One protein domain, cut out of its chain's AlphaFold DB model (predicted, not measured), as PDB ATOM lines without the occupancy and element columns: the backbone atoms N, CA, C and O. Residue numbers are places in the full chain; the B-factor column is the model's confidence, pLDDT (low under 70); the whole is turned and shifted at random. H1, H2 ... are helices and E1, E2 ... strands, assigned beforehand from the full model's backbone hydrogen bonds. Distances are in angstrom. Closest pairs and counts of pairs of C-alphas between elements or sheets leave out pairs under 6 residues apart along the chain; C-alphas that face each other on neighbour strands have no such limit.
ATOM      1  N   GLU A  15      24.350 -36.980  17.573       87.12
ATOM      2  CA  GLU A  15      24.919 -37.315  16.268       87.12
ATOM      3  C   GLU A  15      24.230 -36.598  15.097       87.12
ATOM      4  O   GLU A  15      24.783 -36.484  14.002       87.12
ATOM      5  N   GLN A  16      23.023 -36.068  15.312       89.69
ATOM      6  CA  GLN A  16      22.269 -35.361  14.285       89.69
ATOM      7  C   GLN A  16      22.648 -33.885  14.148       89.69
ATOM      8  O   GLN A  16      22.366 -33.297  13.097       89.69
ATOM      9  N   TYR A  17      23.264 -33.283  15.170       92.19
ATOM     10  CA  TYR A  17      23.559 -31.850  15.179       92.19
ATOM     11  C   TYR A  17      24.716 -31.494  14.263       92.19
ATOM     12  O   TYR A  17      24.575 -30.580  13.454       92.19
ATOM     13  N   LEU A  18      25.837 -32.213  14.352       91.12
ATOM     14  CA  LEU A  18      27.046 -31.859  13.611       91.12
ATOM     15  C   LEU A  18      26.842 -31.875  12.081       91.12
ATOM     16  O   LEU A  18      27.169 -30.870  11.447       91.12
ATOM     17  N   PRO A  19      26.233 -32.908  11.455       91.56
ATOM     18  CA  PRO A  19      26.049 -32.934  10.000       91.56
ATOM     19  C   PRO A  19      25.209 -31.767   9.469       91.56
ATOM     20  O   PRO A  19      25.510 -31.197   8.421       91.56
ATOM     21  N   VAL A  20      24.159 -31.384  10.201       90.88
ATOM     22  CA  VAL A  20      23.295 -30.254   9.828       90.88
ATOM     23  C   VAL A  20      23.958 -28.923  10.171       90.88
ATOM     24  O   VAL A  20      23.887 -27.974   9.395       90.88
ATOM     25  N   GLY A  21      24.650 -28.864  11.305       91.81
ATOM     26  CA  GLY A  21      25.445 -27.732  11.751       91.81
ATOM     27  C   GLY A  21      26.505 -27.321  10.729       91.81
ATOM     28  O   GLY A  21      26.635 -26.142  10.399       91.81
ATOM     29  N   LEU A  22      27.181 -28.298  10.122       93.44
ATOM     30  CA  LEU A  22      28.144 -28.081   9.039       93.44
ATOM     31  C   LEU A  22      27.525 -27.488   7.763       93.44
ATOM     32  O   LEU A  22      28.274 -26.997   6.918       93.44
ATOM     33  N   GLN A  23      26.195 -27.457   7.628       94.12
ATOM     34  CA  GLN A  23      25.481 -26.788   6.532       94.12
ATOM     35  C   GLN A  23      25.028 -25.357   6.876       94.12
ATOM     36  O   GLN A  23      24.484 -24.659   6.016       94.12
ATOM     37  N   LEU A  24      25.228 -24.897   8.115       95.56
ATOM     38  CA  LEU A  24      24.842 -23.549   8.533       95.56
ATOM     39  C   LEU A  24      25.850 -22.507   8.045       95.56
ATOM     40  O   LEU A  24      27.056 -22.750   7.996       95.56
ATOM     41  N   VAL A  25      25.371 -21.319   7.693       96.25
ATOM     42  CA  VAL A  25      26.172 -20.291   7.020       96.25
ATOM     43  C   VAL A  25      26.035 -18.925   7.675       96.25
ATOM     44  O   VAL A  25      25.042 -18.620   8.332       96.25
ATOM     45  N   HIS A  26      27.034 -18.076   7.436       96.31
ATOM     46  CA  HIS A  26      26.971 -16.657   7.781       96.31
ATOM     47  C   HIS A  26      26.230 -15.851   6.713       96.31
ATOM     48  O   HIS A  26      25.596 -14.845   7.036       96.31
ATOM     49  N   PHE A  27      26.334 -16.275   5.450       95.81
ATOM     50  CA  PHE A  27      25.799 -15.575   4.287       95.81
ATOM     51  C   PHE A  27      24.905 -16.483   3.449       95.81
ATOM     52  O   PHE A  27      25.309 -17.602   3.149       95.81
ATOM     53  N   SER A  28      23.742 -15.987   3.015       93.81
ATOM     54  CA  SER A  28      22.775 -16.751   2.210       93.81
ATOM     55  C   SER A  28      22.216 -15.933   1.045       93.81
ATOM     56  O   SER A  28      21.849 -14.764   1.199       93.81
ATOM     57  N   ALA A  29      22.083 -16.568  -0.121       92.94
ATOM     58  CA  ALA A  29      21.465 -15.965  -1.303       92.94
ATOM     59  C   ALA A  29      19.932 -15.873  -1.218       92.94
ATOM     60  O   ALA A  29      19.319 -15.058  -1.913       92.94
ATOM     61  N   LYS A  30      19.292 -16.665  -0.342       91.12
ATOM     62  CA  LYS A  30      17.831 -16.621  -0.150       91.12
ATOM     63  C   LYS A  30      17.340 -15.255   0.328       91.12
ATOM     64  O   LYS A  30      16.186 -14.909   0.080       91.12
ATOM     65  N   LEU A  31      18.214 -14.480   0.971       88.44
ATOM     66  CA  LEU A  31      17.925 -13.121   1.423       88.44
ATOM     67  C   LEU A  31      17.762 -12.126   0.286       88.44
ATOM     68  O   LEU A  31      17.012 -11.165   0.416       88.44
ATOM     69  N   THR A  32      18.435 -12.362  -0.837       88.31
ATOM     70  CA  THR A  32      18.245 -11.552  -2.037       88.31
ATOM     71  C   THR A  32      16.900 -11.860  -2.677       88.31
ATOM     72  O   THR A  32      16.174 -10.949  -3.070       88.31
ATOM     73  N   ASN A  33      16.559 -13.146  -2.784       88.81
ATOM     74  CA  ASN A  33      15.288 -13.603  -3.321       88.81
ATOM     75  C   ASN A  33      14.998 -15.035  -2.839       88.81
ATOM     76  O   ASN A  33      15.804 -15.947  -3.030       88.81
ATOM     77  N   SER A  34      13.812 -15.261  -2.269       87.38
ATOM     78  CA  SER A  34      13.430 -16.549  -1.669       87.38
ATOM     79  C   SER A  34      13.367 -17.715  -2.667       87.38
ATOM     80  O   SER A  34      13.462 -18.881  -2.269       87.38
ATOM     81  N   LYS A  35      13.238 -17.427  -3.968       88.75
ATOM     82  CA  LYS A  35      13.189 -18.413  -5.060       88.75
ATOM     83  C   LYS A  35      14.560 -18.720  -5.673       88.75
ATOM     84  O   LYS A  35      14.638 -19.575  -6.547       88.75
ATOM     85  N   VAL A  36      15.637 -18.075  -5.224       90.69
ATOM     86  CA  VAL A  36      17.010 -18.448  -5.612       90.69
ATOM     87  C   VAL A  36      17.327 -19.860  -5.111       90.69
ATOM     88  O   VAL A  36      16.836 -20.270  -4.053       90.69
ATOM     89  N   ARG A  37      18.135 -20.625  -5.857       90.12
ATOM     90  CA  ARG A  37      18.694 -21.898  -5.371       90.12
ATOM     91  C   ARG A  37      19.477 -21.633  -4.084       90.12
ATOM     92  O   ARG A  37      20.268 -20.704  -4.028       90.12
ATOM     93  N   ALA A  38      19.247 -22.433  -3.049       91.12
ATOM     94  CA  ALA A  38      19.906 -22.252  -1.761       91.12
ATOM     95  C   ALA A  38      21.434 -22.398  -1.898       91.12
ATOM     96  O   ALA A  38      21.919 -23.488  -2.202       91.12
ATOM     97  N   CYS A  39      22.165 -21.305  -1.671       93.75
ATOM     98  CA  CYS A  39      23.624 -21.266  -1.622       93.75
ATOM     99  C   CYS A  39      24.111 -20.235  -0.601       93.75
ATOM    100  O   CYS A  39      23.386 -19.287  -0.260       93.75
ATOM    101  N   GLY A  40      25.328 -20.433  -0.100       95.06
ATOM    102  CA  GLY A  40      25.892 -19.552   0.907       95.06
ATOM    103  C   GLY A  40      27.282 -19.931   1.379       95.06
ATOM    104  O   GLY A  40      27.891 -20.890   0.907       95.06
ATOM    105  N   VAL A  41      27.783 -19.118   2.306       95.94
ATOM    106  CA  VAL A  41      29.182 -19.142   2.737       95.94
ATOM    107  C   VAL A  41      29.268 -19.044   4.258       95.94
ATOM    108  O   VAL A  41      28.656 -18.167   4.881       95.94
ATOM    109  N   ARG A  42      30.072 -19.922   4.860       96.75
ATOM    110  CA  ARG A  42      30.511 -19.843   6.256       96.75
ATOM    111  C   ARG A  42      31.980 -19.434   6.297       96.75
ATOM    112  O   ARG A  42      32.831 -20.051   5.662       96.75
ATOM    113  N   LEU A  43      32.265 -18.382   7.056       95.12
ATOM    114  CA  LEU A  43      33.620 -17.952   7.370       95.12
ATOM    115  C   LEU A  43      34.087 -18.582   8.684       95.12
ATOM    116  O   LEU A  43      33.271 -18.784   9.575       95.12
ATOM    117  N   ALA A  44      35.393 -18.806   8.792       92.81
ATOM    118  CA  ALA A  44      36.092 -19.095  10.041       92.81
ATOM    119  C   ALA A  44      37.041 -17.930  10.375       92.81
ATOM    120  O   ALA A  44      37.335 -17.132   9.466       92.81
ATOM    121  N   PRO A  45      37.540 -17.842  11.622       90.31
ATOM    122  CA  PRO A  45      38.599 -16.908  11.987       90.31
ATOM    123  C   PRO A  45      39.807 -16.998  11.044       90.31
ATOM    124  O   PRO A  45      40.156 -18.066  10.537       90.31
ATOM    125  N   ASP A  46      40.418 -15.853  10.758       89.19
ATOM    126  CA  ASP A  46      41.538 -15.740   9.824       89.19
ATOM    127  C   ASP A  46      42.479 -14.618  10.273       89.19
ATOM    128  O   ASP A  46      42.274 -13.449   9.927       89.19
ATOM    129  N   ALA A  47      43.486 -14.977  11.076       74.44
ATOM    130  CA  ALA A  47      44.426 -14.040  11.698       74.44
ATOM    131  C   ALA A  47      45.278 -13.254  10.684       74.44
ATOM    132  O   ALA A  47      45.758 -12.170  10.995       74.44
ATOM    133  N   ASN A  48      45.411 -13.756   9.453       77.50
ATOM    134  CA  ASN A  48      46.242 -13.151   8.408       77.50
ATOM    135  C   ASN A  48      45.492 -12.109   7.558       77.50
ATOM    136  O   ASN A  48      46.025 -11.595   6.575       77.50
ATOM    137  N   ARG A  49      44.229 -11.806   7.882       76.25
ATOM    138  CA  ARG A  49      43.404 -10.865   7.114       76.25
ATOM    139  C   ARG A  49      43.647  -9.423   7.571       76.25
ATOM    140  O   ARG A  49      43.515  -9.115   8.751       76.25
ATOM    141  N   THR A  50      43.881  -8.522   6.619       75.88
ATOM    142  CA  THR A  50      43.984  -7.075   6.862       75.88
ATOM    143  C   THR A  50      42.741  -6.534   7.574       75.88
ATOM    144  O   THR A  50      41.612  -6.718   7.105       75.88
ATOM    145  N   SER A  51      42.956  -5.847   8.697       77.25
ATOM    146  CA  SER A  51      41.904  -5.123   9.404       77.25
ATOM    147  C   SER A  51      41.558  -3.841   8.652       77.25
ATOM    148  O   SER A  51      42.439  -3.103   8.215       77.25
ATOM    149  N   TYR A  52      40.263  -3.576   8.507       81.81
ATOM    150  CA  TYR A  52      39.745  -2.337   7.932       81.81
ATOM    151  C   TYR A  52      38.831  -1.671   8.965       81.81
ATOM    152  O   TYR A  52      38.191  -2.392   9.737       81.81
ATOM    153  N   PRO A  53      38.668  -0.334   8.950       85.19
ATOM    154  CA  PRO A  53      37.829   0.396   9.910       85.19
ATOM    155  C   PRO A  53      36.316   0.191   9.688       85.19
ATOM    156  O   PRO A  53      35.495   0.985  10.140       85.19
ATOM    157  N   TYR A  54      35.927  -0.861   8.966       88.62
ATOM    158  CA  TYR A  54      34.548  -1.163   8.612       88.62
ATOM    159  C   TYR A  54      33.980  -2.278   9.493       88.62
ATOM    160  O   TYR A  54      34.674  -3.221   9.885       88.62
ATOM    161  N   VAL A  55      32.672  -2.214   9.741       89.56
ATOM    162  CA  VAL A  55      31.922  -3.283  10.406       89.56
ATOM    163  C   VAL A  55      31.490  -4.307   9.357       89.56
ATOM    164  O   VAL A  55      30.614  -4.042   8.538       89.56
ATOM    165  N   TYR A  56      32.110  -5.485   9.376       91.44
ATOM    166  CA  TYR A  56      31.759  -6.608   8.505       91.44
ATOM    167  C   TYR A  56      32.033  -7.944   9.204       91.44
ATOM    168  O   TYR A  56      32.862  -8.022  10.107       91.44
ATOM    169  N   VAL A  57      31.346  -9.006   8.764       94.19
ATOM    170  CA  VAL A  57      31.315 -10.332   9.419       94.19
ATOM    171  C   VAL A  57      32.704 -10.844   9.798       94.19
ATOM    172  O   VAL A  57      32.925 -11.210  10.944       94.19
ATOM    173  N   ARG A  58      33.661 -10.847   8.861       91.44
ATOM    174  CA  ARG A  58      35.002 -11.387   9.132       91.44
ATOM    175  C   ARG A  58      35.775 -10.572  10.172       91.44
ATOM    176  O   ARG A  58      36.433 -11.173  11.010       91.44
ATOM    177  N   ASN A  59      35.686  -9.240  10.131       91.38
ATOM    178  CA  ASN A  59      36.330  -8.385  11.134       91.38
ATOM    179  C   ASN A  59      35.789  -8.688  12.530       91.38
ATOM    180  O   ASN A  59      36.552  -8.867  13.467       91.38
ATOM    181  N   LEU A  60      34.466  -8.816  12.637       92.62
ATOM    182  CA  LEU A  60      33.794  -9.144  13.888       92.62
ATOM    183  C   LEU A  60      34.227 -10.521  14.416       92.62
ATOM    184  O   LEU A  60      34.624 -10.615  15.572       92.62
ATOM    185  N   ILE A  61      34.245 -11.555  13.569       93.19
ATOM    186  CA  ILE A  61      34.719 -12.899  13.952       93.19
ATOM    187  C   ILE A  61      36.161 -12.848  14.475       93.19
ATOM    188  O   ILE A  61      36.452 -13.406  15.528       93.19
ATOM    189  N   ASN A  62      37.058 -12.147  13.776       90.94
ATOM    190  CA  ASN A  62      38.457 -12.016  14.189       90.94
ATOM    191  C   ASN A  62      38.627 -11.224  15.497       90.94
ATOM    192  O   ASN A  62      39.609 -11.420  16.202       90.94
ATOM    193  N   GLN A  63      37.672 -10.354  15.834       89.75
ATOM    194  CA  GLN A  63      37.607  -9.642  17.115       89.75
ATOM    195  C   GLN A  63      36.908 -10.458  18.218       89.75
ATOM    196  O   GLN A  63      36.612  -9.921  19.282       89.75
ATOM    197  N   GLY A  64      36.602 -11.737  17.974       91.00
ATOM    198  CA  GLY A  64      35.930 -12.610  18.939       91.00
ATOM    199  C   GLY A  64      34.430 -12.341  19.091       91.00
ATOM    200  O   GLY A  64      33.809 -12.818  20.037       91.00
ATOM    201  N   VAL A  65      33.818 -11.578  18.180       92.56
ATOM    202  CA  VAL A  65      32.373 -11.337  18.204       92.56
ATOM    203  C   VAL A  65      31.654 -12.580  17.699       92.56
ATOM    204  O   VAL A  65      31.792 -12.980  16.540       92.56
ATOM    205  N   ASP A  66      30.827 -13.151  18.566       90.94
ATOM    206  CA  ASP A  66      30.071 -14.354  18.257       90.94
ATOM    207  C   ASP A  66      28.829 -14.064  17.386       90.94
ATOM    208  O   ASP A  66      27.755 -13.689  17.876       90.94
ATOM    209  N   LEU A  67      28.965 -14.295  16.077       94.12
ATOM    210  CA  LEU A  67      27.886 -14.182  15.096       94.12
ATOM    211  C   LEU A  67      27.085 -15.483  14.956       94.12
ATOM    212  O   LEU A  67      27.633 -16.581  14.881       94.12
ATOM    213  N   ASP A  68      25.762 -15.348  14.863       94.00
ATOM    214  CA  ASP A  68      24.886 -16.496  14.640       94.00
ATOM    215  C   ASP A  68      25.002 -17.043  13.216       94.00
ATOM    216  O   ASP A  68      25.032 -16.300  12.230       94.00
ATOM    217  N   LEU A  69      24.989 -18.370  13.126       94.88
ATOM    218  CA  LEU A  69      24.813 -19.100  11.880       94.88
ATOM    219  C   LEU A  69      23.326 -19.377  11.639       94.88
ATOM    220  O   LEU A  69      22.547 -19.516  12.588       94.88
ATOM    221  N   ASP A  70      22.948 -19.496  10.371       94.56
ATOM    222  CA  ASP A  70      21.581 -19.808   9.953       94.56
ATOM    223  C   ASP A  70      21.569 -20.870   8.843       94.56
ATOM    224  O   ASP A  70      22.576 -21.102   8.168       94.56
ATOM    225  N   TYR A  71      20.430 -21.530   8.647       93.81
ATOM    226  CA  TYR A  71      20.256 -22.499   7.573       93.81
ATOM    227  C   TYR A  71      20.057 -21.809   6.217       93.81
ATOM    228  O   TYR A  71      19.517 -20.709   6.103       93.81
ATOM    229  N   LEU A  72      20.446 -22.502   5.146       89.44
ATOM    230  CA  LEU A  72      20.287 -22.018   3.773       89.44
ATOM    231  C   LEU A  72      18.853 -22.099   3.250       89.44
ATOM    232  O   LEU A  72      18.425 -21.261   2.462       89.44
ATOM    233  N   ALA A  73      18.134 -23.147   3.637       85.06
ATOM    234  CA  ALA A  73      16.743 -23.386   3.288       85.06
ATOM    235  C   ALA A  73      16.077 -24.168   4.419       85.06
ATOM    236  O   ALA A  73      16.723 -24.982   5.085       85.06
ATOM    237  N   LYS A  74      14.783 -23.918   4.630       82.56
ATOM    238  CA  LYS A  74      14.031 -24.612   5.670       82.56
ATOM    239  C   LYS A  74      13.927 -26.101   5.330       82.56
ATOM    240  O   LYS A  74      13.391 -26.465   4.288       82.56
ATOM    241  N   SER A  75      14.368 -26.929   6.265       85.00
ATOM    242  CA  SER A  75      13.888 -28.296   6.468       85.00
ATOM    243  C   SER A  75      13.472 -28.421   7.932       85.00
ATOM    244  O   SER A  75      13.977 -27.665   8.767       85.00
ATOM    245  N   ASP A  76      12.564 -29.337   8.263       85.25
ATOM    246  CA  ASP A  76      12.077 -29.464   9.644       85.25
ATOM    247  C   ASP A  76      13.222 -29.793  10.612       85.25
ATOM    248  O   ASP A  76      13.347 -29.167  11.666       85.25
ATOM    249  N   LYS A  77      14.149 -30.661  10.185       88.38
ATOM    250  CA  LYS A  77      15.363 -30.996  10.938       88.38
ATOM    251  C   LYS A  77      16.294 -29.794  11.126       88.38
ATOM    252  O   LYS A  77      16.730 -29.533  12.245       88.38
ATOM    253  N   ALA A  78      16.586 -29.030  10.067       89.00
ATOM    254  CA  ALA A  78      17.458 -27.856  10.179       89.00
ATOM    255  C   ALA A  78      16.841 -26.745  11.035       89.00
ATOM    256  O   ALA A  78      17.545 -26.115  11.820       89.00
ATOM    257  N   ALA A  79      15.530 -26.527  10.924       88.56
ATOM    258  CA  ALA A  79      14.827 -25.544  11.734       88.56
ATOM    259  C   ALA A  79      14.840 -25.920  13.225       88.56
ATOM    260  O   ALA A  79      15.094 -25.051  14.057       88.56
ATOM    261  N   ALA A  80      14.619 -27.197  13.562       89.56
ATOM    262  CA  ALA A  80      14.701 -27.688  14.939       89.56
ATOM    263  C   ALA A  80      16.115 -27.525  15.518       89.56
ATOM    264  O   ALA A  80      16.279 -26.944  16.588       89.56
ATOM    265  N   ILE A  81      17.145 -27.940  14.771       91.06
ATOM    266  CA  ILE A  81      18.545 -27.820  15.200       91.06
ATOM    267  C   ILE A  81      18.929 -26.361  15.426       91.06
ATOM    268  O   ILE A  81      19.405 -26.021  16.503       91.06
ATOM    269  N   VAL A  82      18.673 -25.471  14.460       91.19
ATOM    270  CA  VAL A  82      18.990 -24.041  14.614       91.19
ATOM    271  C   VAL A  82      18.250 -23.434  15.805       91.19
ATOM    272  O   VAL A  82      18.838 -22.654  16.549       91.19
ATOM    273  N   LYS A  83      16.998 -23.839  16.046       89.06
ATOM    274  CA  LYS A  83      16.235 -23.419  17.226       89.06
ATOM    275  C   LYS A  83      16.900 -23.872  18.532       89.06
ATOM    276  O   LYS A  83      17.009 -23.059  19.445       89.06
ATOM    277  N   HIS A  84      17.358 -25.123  18.625       90.69
ATOM    278  CA  HIS A  84      18.057 -25.634  19.814       90.69
ATOM    279  C   HIS A  84      19.380 -24.894  20.041       90.69
ATOM    280  O   HIS A  84      19.630 -24.406  21.140       90.69
ATOM    281  N   LEU A  85      20.184 -24.727  18.987       90.38
ATOM    282  CA  LEU A  85      21.459 -24.008  19.038       90.38
ATOM    283  C   LEU A  85      21.275 -22.546  19.479       90.38
ATOM    284  O   LEU A  85      21.976 -22.050  20.357       90.38
ATOM    285  N   HIS A  86      20.297 -21.839  18.905       89.50
ATOM    286  CA  HIS A  86      20.027 -20.449  19.278       89.50
ATOM    287  C   HIS A  86      19.472 -20.319  20.693       89.50
ATOM    288  O   HIS A  86      19.813 -19.350  21.367       89.50
ATOM    289  N   ALA A  87      18.659 -21.266  21.160       88.06
ATOM    290  CA  ALA A  87      18.165 -21.254  22.531       88.06
ATOM    291  C   ALA A  87      19.285 -21.501  23.549       88.06
ATOM    292  O   ALA A  87      19.388 -20.765  24.527       88.06
ATOM    293  N   ALA A  88      20.192 -22.445  23.274       89.00
ATOM    294  CA  ALA A  88      21.373 -22.680  24.108       89.00
ATOM    295  C   ALA A  88      22.259 -21.425  24.250       89.00
ATOM    296  O   ALA A  88      22.894 -21.236  25.289       89.00
ATOM    297  N   LYS A  89      22.270 -20.545  23.240       86.75
ATOM    298  CA  LYS A  89      23.062 -19.306  23.232       86.75
ATOM    299  C   LYS A  89      22.335 -18.083  23.807       86.75
ATOM    300  O   LYS A  89      22.949 -17.297  24.520       86.75
ATOM    301  N   HIS A  90      21.061 -17.882  23.469       82.75
ATOM    302  CA  HIS A  90      20.371 -16.599  23.680       82.75
ATOM    303  C   HIS A  90      19.164 -16.660  24.617       82.75
ATOM    304  O   HIS A  90      18.731 -15.605  25.078       82.75
ATOM    305  N   ASP A  91      18.591 -17.842  24.859       68.69
ATOM    306  CA  ASP A  91      17.291 -17.976  25.524       68.69
ATOM    307  C   ASP A  91      17.412 -18.700  26.885       68.69
ATOM    308  O   ASP A  91      18.008 -19.783  26.975       68.69
ATOM    309  N   PRO A  92      16.862 -18.135  27.976       58.06
ATOM    310  CA  PRO A  92      16.696 -18.859  29.233       58.06
ATOM    311  C   PRO A  92      15.529 -19.865  29.211       58.06
ATOM    312  O   PRO A  92      15.445 -20.691  30.120       58.06
ATOM    313  N   ALA A  93      14.639 -19.834  28.208       58.41
ATOM    314  CA  ALA A  93      13.515 -20.761  28.077       58.41
ATOM    315  C   ALA A  93      13.434 -21.336  26.651       58.41
ATOM    316  O   ALA A  93      13.325 -20.602  25.679       58.41
ATOM    317  N   PRO A  94      13.429 -22.660  26.476       66.56
ATOM    318  CA  PRO A  94      12.965 -23.683  27.395       66.56
ATOM    319  C   PRO A  94      14.096 -24.315  28.211       66.56
ATOM    320  O   PRO A  94      15.271 -24.174  27.882       66.56
ATOM    321  N   VAL A  95      13.725 -25.004  29.293       71.81
ATOM    322  CA  VAL A  95      14.681 -25.608  30.232       71.81
ATOM    323  C   VAL A  95      15.509 -26.665  29.498       71.81
ATOM    324  O   VAL A  95      14.956 -27.639  28.991       71.81
ATOM    325  N   MET A  96      16.820 -26.449  29.432       82.69
ATOM    326  CA  MET A  96      17.838 -27.441  29.082       82.69
ATOM    327  C   MET A  96      18.687 -27.679  30.327       82.69
ATOM    328  O   MET A  96      18.863 -26.763  31.132       82.69
ATOM    329  N   THR A  97      19.219 -28.884  30.478       85.81
ATOM    330  CA  THR A  97      20.262 -29.155  31.473       85.81
ATOM    331  C   THR A  97      21.552 -28.414  31.105       85.81
ATOM    332  O   THR A  97      21.784 -28.084  29.936       85.81
ATOM    333  N   ASP A  98      22.408 -28.161  32.094       86.06
ATOM    334  CA  ASP A  98      23.692 -27.488  31.861       86.06
ATOM    335  C   ASP A  98      24.606 -28.296  30.933       86.06
ATOM    336  O   ASP A  98      25.307 -27.712  30.108       86.06
ATOM    337  N   ASP A  99      24.552 -29.628  31.008       87.56
ATOM    338  CA  ASP A  99      25.325 -30.516  30.135       87.56
ATOM    339  C   ASP A  99      24.820 -30.476  28.686       87.56
ATOM    340  O   ASP A  99      25.622 -30.356  27.761       87.56
ATOM    341  N   GLU A 100      23.498 -30.486  28.468       88.62
ATOM    342  CA  GLU A 100      22.910 -30.301  27.133       88.62
ATOM    343  C   GLU A 100      23.297 -28.939  26.546       88.62
ATOM    344  O   GLU A 100      23.700 -28.849  25.385       88.62
ATOM    345  N   ARG A 101      23.214 -27.870  27.351       89.12
ATOM    346  CA  ARG A 101      23.609 -26.524  26.923       89.12
ATOM    347  C   ARG A 101      25.093 -26.486  26.557       89.12
ATOM    348  O   ARG A 101      25.426 -25.982  25.487       89.12
ATOM    349  N   ARG A 102      25.968 -27.033  27.408       90.31
ATOM    350  CA  ARG A 102      27.419 -27.089  27.171       90.31
ATOM    351  C   ARG A 102      27.733 -27.833  25.875       90.31
ATOM    352  O   ARG A 102      28.436 -27.293  25.029       90.31
ATOM    353  N   HIS A 103      27.127 -28.999  25.674       90.81
ATOM    354  CA  HIS A 103      27.334 -29.808  24.478       90.81
ATOM    355  C   HIS A 103      26.918 -29.085  23.184       90.81
ATOM    356  O   HIS A 103      27.649 -29.090  22.193       90.81
ATOM    357  N   LEU A 104      25.761 -28.412  23.179       91.62
ATOM    358  CA  LEU A 104      25.315 -27.643  22.012       91.62
ATOM    359  C   LEU A 104      26.231 -26.446  21.717       91.62
ATOM    360  O   LEU A 104      26.469 -26.144  20.546       91.62
ATOM    361  N   LEU A 105      26.760 -25.783  22.751       91.94
ATOM    362  CA  LEU A 105      27.721 -24.688  22.591       91.94
ATOM    363  C   LEU A 105      29.057 -25.185  22.019       91.94
ATOM    364  O   LEU A 105      29.551 -24.595  21.063       91.94
ATOM    365  N   GLU A 106      29.580 -26.313  22.506       93.31
ATOM    366  CA  GLU A 106      30.789 -26.951  21.958       93.31
ATOM    367  C   GLU A 106      30.617 -27.316  20.476       93.31
ATOM    368  O   GLU A 106      31.491 -27.041  19.646       93.31
ATOM    369  N   ILE A 107      29.454 -27.869  20.107       93.06
ATOM    370  CA  ILE A 107      29.122 -28.133  18.704       93.06
ATOM    371  C   ILE A 107      29.131 -26.827  17.899       93.06
ATOM    372  O   ILE A 107      29.746 -26.776  16.833       93.06
ATOM    373  N   MET A 108      28.487 -25.759  18.383       93.00
ATOM    374  CA  MET A 108      28.474 -24.466  17.685       93.00
ATOM    375  C   MET A 108      29.873 -23.899  17.480       93.00
ATOM    376  O   MET A 108      30.166 -23.402  16.389       93.00
ATOM    377  N   ASP A 109      30.719 -23.976  18.502       92.69
ATOM    378  CA  ASP A 109      32.086 -23.479  18.438       92.69
ATOM    379  C   ASP A 109      32.892 -24.275  17.417       92.69
ATOM    380  O   ASP A 109      33.491 -23.674  16.524       92.69
ATOM    381  N   SER A 110      32.797 -25.610  17.436       93.38
ATOM    382  CA  SER A 110      33.452 -26.464  16.438       93.38
ATOM    383  C   SER A 110      33.030 -26.110  15.003       93.38
ATOM    384  O   SER A 110      33.875 -25.974  14.118       93.38
ATOM    385  N   ILE A 111      31.737 -25.855  14.765       94.31
ATOM    386  CA  ILE A 111      31.218 -25.479  13.443       94.31
ATOM    387  C   ILE A 111      31.763 -24.112  13.014       94.31
ATOM    388  O   ILE A 111      32.165 -23.954  11.857       94.31
ATOM    389  N   LYS A 112      31.797 -23.120  13.911       94.31
ATOM    390  CA  LYS A 112      32.272 -21.756  13.607       94.31
ATOM    391  C   LYS A 112      33.768 -21.690  13.297       94.31
ATOM    392  O   LYS A 112      34.184 -20.770  12.594       94.31
ATOM    393  N   GLN A 113      34.556 -22.670  13.740       93.00
ATOM    394  CA  GLN A 113      35.966 -22.791  13.352       93.00
ATOM    395  C   GLN A 113      36.166 -23.307  11.918       93.00
ATOM    396  O   GLN A 113      37.280 -23.275  11.397       93.00
ATOM    397  N   THR A 114      35.107 -23.752  11.233       94.06
ATOM    398  CA  THR A 114      35.211 -24.310   9.876       94.06
ATOM    399  C   THR A 114      34.753 -23.328   8.798       94.06
ATOM    400  O   THR A 114      33.738 -22.639   8.935       94.06
ATOM    401  N   LYS A 115      35.478 -23.296   7.673       95.12
ATOM    402  CA  LYS A 115      35.064 -22.588   6.451       95.12
ATOM    403  C   LYS A 115      34.173 -23.508   5.614       95.12
ATOM    404  O   LYS A 115      34.428 -24.707   5.546       95.12
ATOM    405  N   ALA A 116      33.155 -22.954   4.962       95.50
ATOM    406  CA  ALA A 116      32.345 -23.708   4.008       95.50
ATOM    407  C   ALA A 116      31.816 -22.823   2.881       95.50
ATOM    408  O   ALA A 116      31.403 -21.684   3.102       95.50
ATOM    409  N   GLU A 117      31.758 -23.403   1.688       96.00
ATOM    410  CA  GLU A 117      31.069 -22.862   0.525       96.00
ATOM    411  C   GLU A 117      30.059 -23.901   0.050       96.00
ATOM    412  O   GLU A 117      30.416 -25.039  -0.247       96.00
ATOM    413  N   ILE A 118      28.780 -23.534   0.032       94.69
ATOM    414  CA  ILE A 118      27.696 -24.477  -0.232       94.69
ATOM    415  C   ILE A 118      26.938 -24.003  -1.465       94.69
ATOM    416  O   ILE A 118      26.340 -22.924  -1.463       94.69
ATOM    417  N   HIS A 119      26.958 -24.826  -2.517       93.56
ATOM    418  CA  HIS A 119      26.296 -24.579  -3.806       93.56
ATOM    419  C   HIS A 119      26.673 -23.242  -4.479       93.56
ATOM    420  O   HIS A 119      25.834 -22.614  -5.125       93.56
ATOM    421  N   THR A 120      27.924 -22.799  -4.334       92.38
ATOM    422  CA  THR A 120      28.440 -21.521  -4.866       92.38
ATOM    423  C   THR A 120      29.003 -21.614  -6.287       92.38
ATOM    424  O   THR A 120      29.333 -20.586  -6.869       92.38
ATOM    425  N   SER A 121      29.074 -22.811  -6.880       91.50
ATOM    426  CA  SER A 121      29.648 -23.029  -8.217       91.50
ATOM    427  C   SER A 121      28.857 -22.385  -9.360       91.50
ATOM    428  O   SER A 121      29.380 -22.226 -10.458       91.50
ATOM    429  N   THR A 122      27.598 -22.008  -9.122       88.75
ATOM    430  CA  THR A 122      26.729 -21.365 -10.115       88.75
ATOM    431  C   THR A 122      26.027 -20.156  -9.519       88.75
ATOM    432  O   THR A 122      25.538 -20.215  -8.389       88.75
ATOM    433  N   VAL A 123      25.885 -19.095 -10.311       87.25
ATOM    434  CA  VAL A 123      25.167 -17.877  -9.920       87.25
ATOM    435  C   VAL A 123      23.747 -17.916 -10.481       87.25
ATOM    436  O   VAL A 123      23.528 -18.189 -11.658       87.25
ATOM    437  N   SER A 124      22.751 -17.644  -9.639       89.88
ATOM    438  CA  SER A 124      21.357 -17.570 -10.086       89.88
ATOM    439  C   SER A 124      21.068 -16.226 -10.754       89.88
ATOM    440  O   SER A 124      21.440 -15.181 -10.221       89.88
ATOM    441  N   LEU A 125      20.275 -16.225 -11.829       90.38
ATOM    442  CA  LEU A 125      19.787 -14.999 -12.486       90.38
ATOM    443  C   LEU A 125      19.008 -14.059 -11.547       90.38
ATOM    444  O   LEU A 125      18.861 -12.876 -11.828       90.38
ATOM    445  N   ARG A 126      18.492 -14.576 -10.424       91.81
ATOM    446  CA  ARG A 126      17.752 -13.799  -9.416       91.81
ATOM    447  C   ARG A 126      18.652 -13.199  -8.331       91.81
ATOM    448  O   ARG A 126      18.148 -12.503  -7.448       91.81
ATOM    449  N   THR A 127      19.953 -13.488  -8.355       90.94
ATOM    450  CA  THR A 127      20.932 -12.832  -7.478       90.94
ATOM    451  C   THR A 127      21.452 -11.562  -8.131       90.94
ATOM    452  O   THR A 127      21.595 -11.489  -9.350       90.94
ATOM    453  N   LYS A 128      21.718 -10.541  -7.315       91.12
ATOM    454  CA  LYS A 128      22.314  -9.295  -7.801       91.12
ATOM    455  C   LYS A 128      23.746  -9.574  -8.250       91.12
ATOM    456  O   LYS A 128      24.457 -10.324  -7.584       91.12
ATOM    457  N   GLN A 129      24.153  -8.954  -9.349       91.94
ATOM    458  CA  GLN A 129      25.522  -8.995  -9.852       91.94
ATOM    459  C   GLN A 129      26.003  -7.561 -10.041       91.94
ATOM    460  O   GLN A 129      25.301  -6.743 -10.631       91.94
ATOM    461  N   ILE A 130      27.169  -7.255  -9.485       95.00
ATOM    462  CA  ILE A 130      27.790  -5.934  -9.549       95.00
ATOM    463  C   ILE A 130      29.143  -6.105 -10.222       95.00
ATOM    464  O   ILE A 130      29.937  -6.945  -9.799       95.00
ATOM    465  N   LEU A 131      29.403  -5.314 -11.257       95.88
ATOM    466  CA  LEU A 131      30.702  -5.273 -11.918       95.88
ATOM    467  C   LEU A 131      31.576  -4.231 -11.225       95.88
ATOM    468  O   LEU A 131      31.220  -3.056 -11.175       95.88
ATOM    469  N   ILE A 132      32.716  -4.665 -10.693       96.56
ATOM    470  CA  ILE A 132      33.718  -3.771 -10.109       96.56
ATOM    471  C   ILE A 132      34.916  -3.696 -11.061       96.56
ATOM    472  O   ILE A 132      35.466  -4.751 -11.394       96.56
ATOM    473  N   PRO A 133      35.331  -2.491 -11.506       97.00
ATOM    474  CA  PRO A 133      36.534  -2.325 -12.314       97.00
ATOM    475  C   PRO A 133      37.764  -2.931 -11.628       97.00
ATOM    476  O   PRO A 133      37.996  -2.712 -10.437       97.00
ATOM    477  N   LYS A 134      38.566  -3.685 -12.382       96.00
ATOM    478  CA  LYS A 134      39.837  -4.254 -11.924       96.00
ATOM    479  C   LYS A 134      40.824  -4.316 -13.088       96.00
ATOM    480  O   LYS A 134      40.688  -5.147 -13.983       96.00
ATOM    481  N   GLY A 135      41.843  -3.455 -13.052       95.00
ATOM    482  CA  GLY A 135      42.791  -3.312 -14.158       95.00
ATOM    483  C   GLY A 135      42.077  -2.852 -15.432       95.00
ATOM    484  O   GLY A 135      41.325  -1.886 -15.390       95.00
ATOM    485  N   GLN A 136      42.283  -3.573 -16.535       94.75
ATOM    486  CA  GLN A 136      41.662  -3.291 -17.841       94.75
ATOM    487  C   GLN A 136      40.272  -3.936 -18.026       94.75
ATOM    488  O   GLN A 136      39.722  -3.912 -19.121       94.75
ATOM    489  N   GLY A 137      39.705  -4.556 -16.985       96.62
ATOM    490  CA  GLY A 137      38.428  -5.268 -17.072       96.62
ATOM    491  C   GLY A 137      37.573  -5.129 -15.816       96.62
ATOM    492  O   GLY A 137      37.724  -4.188 -15.036       96.62
ATOM    493  N   TYR A 138      36.672  -6.090 -15.609       97.38
ATOM    494  CA  TYR A 138      35.734  -6.102 -14.488       97.38
ATOM    495  C   TYR A 138      35.733  -7.451 -13.774       97.38
ATOM    496  O   TYR A 138      35.893  -8.501 -14.393       97.38
ATOM    497  N   VAL A 139      35.484  -7.421 -12.466       96.06
ATOM    498  CA  VAL A 139      35.132  -8.601 -11.673       96.06
ATOM    499  C   VAL A 139      33.653  -8.523 -11.322       96.06
ATOM    500  O   VAL A 139      33.199  -7.527 -10.756       96.06
ATOM    501  N   ALA A 140      32.905  -9.577 -11.642       93.50
ATOM    502  CA  ALA A 140      31.514  -9.717 -11.235       93.50
ATOM    503  C   ALA A 140      31.430 -10.242  -9.797       93.50
ATOM    504  O   ALA A 140      31.997 -11.283  -9.470       93.50
ATOM    505  N   LEU A 141      30.704  -9.527  -8.939       93.44
ATOM    506  CA  LEU A 141      30.455  -9.906  -7.553       93.44
ATOM    507  C   LEU A 141      28.961 -10.102  -7.308       93.44
ATOM    508  O   LEU A 141      28.146  -9.245  -7.656       93.44
ATOM    509  N   SER A 142      28.616 -11.193  -6.628       92.62
ATOM    510  CA  SER A 142      27.262 -11.460  -6.143       92.62
ATOM    511  C   SER A 142      27.195 -11.273  -4.629       92.62
ATOM    512  O   SER A 142      27.559 -12.186  -3.885       92.62
ATOM    513  N   PRO A 143      26.762 -10.098  -4.133       92.81
ATOM    514  CA  PRO A 143      26.686  -9.858  -2.700       92.81
ATOM    515  C   PRO A 143      25.620 -10.752  -2.057       92.81
ATOM    516  O   PRO A 143      24.464 -10.777  -2.485       92.81
ATOM    517  N   LEU A 144      26.011 -11.449  -0.991       93.06
ATOM    518  CA  LEU A 144      25.129 -12.273  -0.170       93.06
ATOM    519  C   LEU A 144      24.811 -11.552   1.145       93.06
ATOM    520  O   LEU A 144      25.679 -10.913   1.739       93.06
ATOM    521  N   GLY A 145      23.566 -11.658   1.611       90.94
ATOM    522  CA  GLY A 145      23.152 -11.080   2.892       90.94
ATOM    523  C   GLY A 145      23.601 -11.942   4.072       90.94
ATOM    524  O   GLY A 145      23.693 -13.161   3.931       90.94
ATOM    525  N   SER A 146      23.844 -11.325   5.235       93.69
ATOM    526  CA  SER A 146      24.157 -12.039   6.479       93.69
ATOM    527  C   SER A 146      23.062 -11.869   7.526       93.69
ATOM    528  O   SER A 146      22.839 -10.775   8.044       93.69
ATOM    529  N   ASN A 147      22.413 -12.982   7.854       90.06
ATOM    530  CA  ASN A 147      21.361 -13.062   8.862       90.06
ATOM    531  C   ASN A 147      21.889 -12.800  10.279       90.06
ATOM    532  O   ASN A 147      21.344 -11.958  10.993       90.06
ATOM    533  N   GLY A 148      22.991 -13.455  10.660       93.19
ATOM    534  CA  GLY A 148      23.596 -13.292  11.986       93.19
ATOM    535  C   GLY A 148      24.084 -11.870  12.263       93.19
ATOM    536  O   GLY A 148      23.853 -11.338  13.348       93.19
TER     537      GLY A 148
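Overview. This is residues 15 to 148 of the 360 residues of an uncharacterized protein of Chitinivorax tropicus (UniProt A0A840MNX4). Three crossed helices, H1, H3 and H4, make one end of an elongated model, and the hairpin E3 and E4 makes the other. Between them lie long loops and the short strand pair E1 and E2, with the small helix H2 to one side. The printed part has 134 residues, with named elements in the order H1 E1 H2 H3 H4 E2 E3 E4; under half of the residues are in them, and the class is mixed, helices and strands. Both two-stranded sheets are antiparallel. It is only just compact, close to loose, with a radius of gyration of the C-alphas of 16.6 A and spans of 59 by 35 by 22 A.

Arrangement. Start at H1, residues 15 to 21: its Val 20 comes closest to Ala 78 of H3, residues 76 to 90, C-alphas 6.3 A apart; they touch, about perpendicular at 85 degrees. H1 also touches H4, residues 98 to 112, at a steep tilt of 41 degrees, the same way; the closest C-alphas, of Gly 21 and Ile 111, are 6.4 A apart. H3 touches H4 with residues 84 to 89 alone, only just about perpendicular at 72 degrees; the closest C-alphas, of Ala 88 and Arg 101, are 5.3 A apart. H2, residues 57 to 62, touches no helix. Every O i to N i+4 pair is within hydrogen-bond range in H2, H3 and H4; in H1 1 of 3 is, beside 2 of 4 O i to N i+3 pairs. E1, residues 40 to 42, and E2, residues 116 to 118, are antiparallel; look for N 42 and O 116, 2.8 A. In the hairpin of E3, residues 130 to 134, and E4, residues 137 to 141, find N 130 and O 141, 2.9 A.

Along the chain. Find C-alpha 15 at (24.919, -37.315, 16.268), where H1 begins. H3 runs 20.8 A and H4 21.0 A, ending at C-alpha 112, (32.272, -21.756, 13.607). E4, 13.3 A, ends at C-alpha 141, (30.455, -9.906, -7.553).

Size, cuts and confidence. The C-alphas farthest apart, of Thr 97 and Gln 136, are 59.7 A apart. The printed part has no cut; the links H1 to E1, E1 to H2, H2 to H3 and E2 to E3 are long. Residues 91 to 94 are under pLDDT 70.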